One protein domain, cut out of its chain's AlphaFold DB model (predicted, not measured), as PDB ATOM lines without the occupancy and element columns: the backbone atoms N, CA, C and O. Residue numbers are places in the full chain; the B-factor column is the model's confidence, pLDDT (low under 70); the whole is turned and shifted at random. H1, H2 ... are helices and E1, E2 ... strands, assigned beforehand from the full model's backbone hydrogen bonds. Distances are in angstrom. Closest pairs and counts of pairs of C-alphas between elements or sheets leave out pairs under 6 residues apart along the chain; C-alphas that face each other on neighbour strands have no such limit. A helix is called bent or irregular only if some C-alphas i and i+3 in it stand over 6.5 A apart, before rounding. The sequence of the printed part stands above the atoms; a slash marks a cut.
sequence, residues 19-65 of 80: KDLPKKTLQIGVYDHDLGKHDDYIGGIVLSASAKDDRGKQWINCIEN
ATOM      1  N   LYS A  19     131.201 114.114 152.138       96.00
ATOM      2  CA  LYS A  19     129.988 113.350 152.486       96.00
ATOM      3  C   LYS A  19     128.843 114.200 153.052       96.00
ATOM      4  O   LYS A  19     127.694 113.766 153.022       96.00
ATOM      5  N   ASP A  20     129.154 115.378 153.590       96.75
ATOM      6  CA  ASP A  20     128.177 116.257 154.223       96.75
ATOM      7  C   ASP A  20     127.642 117.315 153.248       96.75
ATOM      8  O   ASP A  20     126.538 117.810 153.470       96.75
ATOM      9  N   LEU A  21     128.361 117.627 152.156       95.56
ATOM     10  CA  LEU A  21     127.968 118.640 151.161       95.56
ATOM     11  C   LEU A  21     126.534 118.478 150.622       95.56
ATOM     12  O   LEU A  21     125.831 119.489 150.560       95.56
ATOM     13  N   PRO A  22     126.028 117.262 150.315       96.38
ATOM     14  CA  PRO A  22     124.645 117.091 149.858       96.38
ATOM     15  C   PRO A  22     123.585 117.538 150.875       96.38
ATOM     16  O   PRO A  22     122.443 117.781 150.505       96.38
ATOM     17  N   LYS A  23     123.949 117.637 152.160       96.81
ATOM     18  CA  LYS A  23     123.058 118.039 153.261       96.81
ATOM     19  C   LYS A  23     123.310 119.471 153.735       96.81
ATOM     20  O   LYS A  23     122.669 119.915 154.687       96.81
ATOM     21  N   LYS A  24     124.284 120.173 153.152       97.94
ATOM     22  CA  LYS A  24     124.601 121.555 153.517       97.94
ATOM     23  C   LYS A  24     123.809 122.541 152.675       97.94
ATOM     24  O   LYS A  24     123.348 122.240 151.579       97.94
ATOM     25  N   THR A  25     123.672 123.722 153.256       97.00
ATOM     26  CA  THR A  25     123.051 124.886 152.648       97.00
ATOM     27  C   THR A  25     124.017 126.052 152.784       97.00
ATOM     28  O   THR A  25     124.577 126.254 153.863       97.00
ATOM     29  N   LEU A  26     124.219 126.790 151.697       96.62
ATOM     30  CA  LEU A  26     124.923 128.063 151.680       96.62
ATOM     31  C   LEU A  26     123.900 129.171 151.422       96.62
ATOM     32  O   LEU A  26     123.291 129.211 150.355       96.62
ATOM     33  N   GLN A  27     123.718 130.050 152.403       95.81
ATOM     34  CA  GLN A  27     122.868 131.229 152.291       95.81
ATOM     35  C   GLN A  27     123.747 132.459 152.073       95.81
ATOM     36  O   GLN A  27     124.717 132.671 152.802       95.81
ATOM     37  N   ILE A  28     123.418 133.250 151.057       94.81
ATOM     38  CA  ILE A  28     124.128 134.476 150.694       94.81
ATOM     39  C   ILE A  28     123.111 135.611 150.741       94.81
ATOM     40  O   ILE A  28     122.096 135.548 150.055       94.81
ATOM     41  N   GLY A  29     123.379 136.635 151.548       94.38
ATOM     42  CA  GLY A  29     122.550 137.834 151.648       94.38
ATOM     43  C   GLY A  29     123.312 139.068 151.185       94.38
ATOM     44  O   GLY A  29     124.504 139.199 151.462       94.38
ATOM     45  N   VAL A  30     122.613 139.961 150.492       93.31
ATOM     46  CA  VAL A  30     123.107 141.264 150.050       93.31
ATOM     47  C   VAL A  30     122.396 142.340 150.861       93.31
ATOM     48  O   VAL A  30     121.171 142.325 150.997       93.31
ATOM     49  N   TYR A  31     123.184 143.259 151.402       92.38
ATOM     50  CA  TYR A  31     122.731 144.329 152.281       92.38
ATOM     51  C   TYR A  31     123.247 145.667 151.755       92.38
ATOM     52  O   TYR A  31     124.363 145.724 151.232       92.38
ATOM     53  N   ASP A  32     122.441 146.716 151.895       90.12
ATOM     54  CA  ASP A  32     122.886 148.098 151.733       90.12
ATOM     55  C   ASP A  32     123.485 148.576 153.057       90.12
ATOM     56  O   ASP A  32     122.841 148.474 154.105       90.12
ATOM     57  N   HIS A  33     124.738 149.031 153.029       87.94
ATOM     58  CA  HIS A  33     125.453 149.402 154.247       87.94
ATOM     59  C   HIS A  33     125.254 150.883 154.572       87.94
ATOM     60  O   HIS A  33     125.823 151.756 153.909       87.94
ATOM     61  N   ASP A  34     124.504 151.151 155.642       87.25
ATOM     62  CA  ASP A  34     124.139 152.496 156.079       87.25
ATOM     63  C   ASP A  34     124.979 152.949 157.285       87.25
ATOM     64  O   ASP A  34     124.971 152.351 158.365       87.25
ATOM     65  N   LEU A  35     125.664 154.090 157.160       79.69
ATOM     66  CA  LEU A  35     126.427 154.658 158.275       79.69
ATOM     67  C   LEU A  35     125.489 155.208 159.364       79.69
ATOM     68  O   LEU A  35     124.891 156.274 159.217       79.69
ATOM     69  N   GLY A  36     125.416 154.508 160.501       76.06
ATOM     70  CA  GLY A  36     124.694 154.952 161.701       76.06
ATOM     71  C   GLY A  36     123.240 154.476 161.809       76.06
ATOM     72  O   GLY A  36     122.527 154.933 162.705       76.06
ATOM     73  N   LYS A  37     122.806 153.559 160.936       78.44
ATOM     74  CA  LYS A  37     121.525 152.834 161.018       78.44
ATOM     75  C   LYS A  37     121.765 151.322 160.916       78.44
ATOM     76  O   LYS A  37     122.908 150.879 160.866       78.44
ATOM     77  N   HIS A  38     120.693 150.533 160.974       84.00
ATOM     78  CA  HIS A  38     120.758 149.114 160.631       84.00
ATOM     79  C   HIS A  38     120.857 148.963 159.111       84.00
ATOM     80  O   HIS A  38     120.171 149.691 158.403       84.00
ATOM     81  N   ASP A  39     121.688 148.029 158.652       89.00
ATOM     82  CA  ASP A  39     121.833 147.719 157.229       89.00
ATOM     83  C   ASP A  39     120.509 147.191 156.652       89.00
ATOM     84  O   ASP A  39     119.875 146.304 157.239       89.00
ATOM     85  N   ASP A  40     120.115 147.711 155.490       89.94
ATOM     86  CA  ASP A  40     118.878 147.323 154.817       89.94
ATOM     87  C   ASP A  40     119.107 146.057 153.985       89.94
ATOM     88  O   ASP A  40     120.002 145.979 153.141       89.94
ATOM     89  N   TYR A  41     118.282 145.034 154.206       91.81
ATOM     90  CA  TYR A  41     118.361 143.801 153.428       91.81
ATOM     91  C   TYR A  41     117.780 144.009 152.025       91.81
ATOM     92  O   TYR A  41     116.594 144.299 151.872       91.81
ATOM     93  N   ILE A  42     118.611 143.819 150.998       94.12
ATOM     94  CA  ILE A  42     118.202 143.933 149.591       94.12
ATOM     95  C   ILE A  42     117.587 142.613 149.107       94.12
ATOM     96  O   ILE A  42     116.611 142.612 148.356       94.12
ATOM     97  N   GLY A  43     118.174 141.486 149.510       94.94
ATOM     98  CA  GLY A  43     117.768 140.149 149.081       94.94
ATOM     99  C   GLY A  43     118.922 139.152 149.118       94.94
ATOM    100  O   GLY A  43     120.066 139.500 149.419       94.94
ATOM    101  N   GLY A  44     118.639 137.893 148.808       95.25
ATOM    102  CA  GLY A  44     119.618 136.820 148.919       95.25
ATOM    103  C   GLY A  44     119.315 135.612 148.053       95.25
ATOM    104  O   GLY A  44     118.355 135.584 147.282       95.25
ATOM    105  N   ILE A  45     120.187 134.616 148.168       95.94
ATOM    106  CA  ILE A  45     120.040 133.313 147.529       95.94
ATOM    107  C   ILE A  45     120.396 132.198 148.505       95.94
ATOM    108  O   ILE A  45     121.238 132.352 149.393       95.94
ATOM    109  N   VAL A  46     119.794 131.037 148.267       96.38
ATOM    110  CA  VAL A  46     120.106 129.793 148.964       96.38
ATOM    111  C   VAL A  46     120.565 128.744 147.958       96.38
ATOM    112  O   VAL A  46     119.836 128.391 147.032       96.38
ATOM    113  N   LEU A  47     121.772 128.217 148.162       97.00
ATOM    114  CA  LEU A  47     122.331 127.097 147.411       97.00
ATOM    115  C   LEU A  47     122.305 125.843 148.289       97.00
ATOM    116  O   LEU A  47     122.906 125.802 149.363       97.00
ATOM    117  N   SER A  48     121.585 124.817 147.846       97.50
ATOM    118  CA  SER A  48     121.511 123.511 148.506       97.50
ATOM    119  C   SER A  48     121.017 122.455 147.520       97.50
ATOM    120  O   SER A  48     120.454 122.789 146.479       97.50
ATOM    121  N   ALA A  49     121.159 121.172 147.860       96.94
ATOM    122  CA  ALA A  49     120.621 120.086 147.035       96.94
ATOM    123  C   ALA A  49     119.080 120.104 146.943       96.94
ATOM    124  O   ALA A  49     118.514 119.525 146.022       96.94
ATOM    125  N   SER A  50     118.405 120.767 147.888       95.56
ATOM    126  CA  SER A  50     116.950 120.952 147.912       95.56
ATOM    127  C   SER A  50     116.484 122.292 147.336       95.56
ATOM    128  O   SER A  50     115.280 122.547 147.304       95.56
ATOM    129  N   ALA A  51     117.402 123.172 146.919       95.06
ATOM    130  CA  ALA A  51     117.037 124.445 146.312       95.06
ATOM    131  C   ALA A  51     116.364 124.216 144.950       95.06
ATOM    132  O   ALA A  51     116.700 123.281 144.219       95.06
ATOM    133  N   LYS A  52     115.402 125.074 144.610       89.88
ATOM    134  CA  LYS A  52     114.685 124.995 143.334       89.88
ATOM    135  C   LYS A  52     115.557 125.492 142.180       89.88
ATOM    136  O   LYS A  52     116.528 126.223 142.380       89.88
ATOM    137  N   ASP A  53     115.165 125.090 140.976       92.50
ATOM    138  CA  ASP A  53     115.655 125.644 139.716       92.50
ATOM    139  C   ASP A  53     117.189 125.666 139.614       92.50
ATOM    140  O   ASP A  53     117.865 124.682 139.929       92.50
ATOM    141  N   ASP A  54     117.756 126.766 139.126       95.00
ATOM    142  CA  ASP A  54     119.175 126.846 138.789       95.00
ATOM    143  C   ASP A  54     120.087 126.872 140.023       95.00
ATOM    144  O   ASP A  54     121.252 126.479 139.933       95.00
ATOM    145  N   ARG A  55     119.555 127.229 141.199       95.62
ATOM    146  CA  ARG A  55     120.288 127.197 142.476       95.62
ATOM    147  C   ARG A  55     120.616 125.765 142.898       95.62
ATOM    148  O   ARG A  55     121.762 125.466 143.239       95.62
ATOM    149  N   GLY A  56     119.630 124.867 142.821       96.75
ATOM    150  CA  GLY A  56     119.831 123.441 143.088       96.75
ATOM    151  C   GLY A  56     120.753 122.792 142.061       96.75
ATOM    152  O   GLY A  56     121.685 122.072 142.425       96.75
ATOM    153  N   LYS A  57     120.558 123.117 140.773       96.88
ATOM    154  CA  LYS A  57     121.418 122.626 139.685       96.88
ATOM    155  C   LYS A  57     122.876 123.039 139.878       96.88
ATOM    156  O   LYS A  57     123.751 122.189 139.744       96.88
ATOM    157  N   GLN A  58     123.154 124.302 140.218       96.88
ATOM    158  CA  GLN A  58     124.526 124.752 140.471       96.88
ATOM    159  C   GLN A  58     125.152 123.994 141.645       96.88
ATOM    160  O   GLN A  58     126.280 123.520 141.524       96.88
ATOM    161  N   TRP A  59     124.431 123.850 142.762       97.50
ATOM    162  CA  TRP A  59     124.949 123.156 143.942       97.50
ATOM    163  C   TRP A  59     125.327 121.703 143.638       97.50
ATOM    164  O   TRP A  59     126.427 121.263 143.973       97.50
ATOM    165  N   ILE A  60     124.442 120.974 142.951       97.25
ATOM    166  CA  ILE A  60     124.690 119.588 142.534       97.25
ATOM    167  C   ILE A  60     125.886 119.523 141.578       97.25
ATOM    168  O   ILE A  60     126.789 118.717 141.791       97.25
ATOM    169  N   ASN A  61     125.956 120.422 140.592       97.06
ATOM    170  CA  ASN A  61     127.050 120.461 139.621       97.06
ATOM    171  C   ASN A  61     128.421 120.671 140.295       97.06
ATOM    172  O   ASN A  61     129.389 119.997 139.941       97.06
ATOM    173  N   CYS A  62     128.498 121.530 141.319       96.62
ATOM    174  CA  CYS A  62     129.707 121.719 142.128       96.62
ATOM    175  C   CYS A  62     130.129 120.442 142.878       96.62
ATOM    176  O   CYS A  62     131.322 120.157 142.977       96.62
ATOM    177  N   ILE A  63     129.171 119.673 143.408       96.00
ATOM    178  CA  ILE A  63     129.449 118.423 144.136       96.00
ATOM    179  C   ILE A  63     129.918 117.324 143.176       96.00
ATOM    180  O   ILE A  63     130.864 116.599 143.484       96.00
ATOM    181  N   GLU A  64     129.273 117.202 142.016       97.06
ATOM    182  CA  GLU A  64     129.572 116.166 141.019       97.06
ATOM    183  C   GLU A  64     130.887 116.415 140.265       97.06
ATOM    184  O   GLU A  64     131.457 115.489 139.689       97.06
ATOM    185  N   ASN A  65     131.407 117.645 140.298       97.00
ATOM    186  CA  ASN A  65     132.610 118.049 139.573       97.00
ATOM    187  C   ASN A  65     133.669 118.666 140.510       97.00
ATOM    188  O   ASN A  65     133.979 119.859 140.400       97.00
TER     189      ASN A  65
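Overview. This is residues 19 to 65 of the 80 residues of the protein "C2 domain-containing protein" of Cylicostephanus goldi (UniProt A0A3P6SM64). A long two-stranded hairpin, E1 and E2, has a small helical head at its open end, made of the short H1 and the longer H2; the turn of residues 33 to 39 lies at the far end. H2 packs on the last part of E2, and the hairpin makes most of the length. The printed part has 47 residues, in the order H1, E1, E2, H2, with one antiparallel sheet, E1 - E2, and a mixed class of helices and strands. It is only just loose, close to extended, with a radius of gyration of the C-alphas of 14.3 A and spans of 44 by 21 by 16 A.

Along the chain. Find C-alpha 19 at (129.988, 113.350, 152.486), where H1, residues 19 to 23, begins; it is irregular, with C-alphas 19 and 22 7.0 A apart. E1, residues 25 to 32, then runs 23.2 A, and E2, residues 40 to 48, runs 24.8 A from C-alpha 40 at (118.878, 147.323, 154.817). H2, residues 53 to 64, runs 16.9 A to C-alpha 64 at (129.572, 116.166, 141.019).

Arrangement. Look first at the hairpin: E1 and E2 are antiparallel at 163 degrees, with N 26 and O 47 at 2.9 A and N 45 and O 28 at 2.8 A, within hydrogen-bond range. The closest C-alphas of E2 and H2 are those of Leu 47 and Arg 55, 5.3 A apart. E1 and H2 are apart. H1 and H2 only just touch, with 3 pairs of C-alphas within 8 A, H2 with residues 60 to 63 alone; the closest are those of Leu 21 and Ile 63, 7.2 A. In H2 every O i to N i+4 pair is within hydrogen-bond range; in H1 0 of 1 is, beside 1 of 2 O i to N i+3 pairs.

Size, cuts and confidence. The C-alphas of Gly 36 and Glu 64 are the two farthest apart, 44.2 A. The printed part has no cut; the links H1 to E1 and E2 to H2 are tight, and E1 to E2 is short. The mean pLDDT of the printed part is 93.6, and no printed residue is under 70.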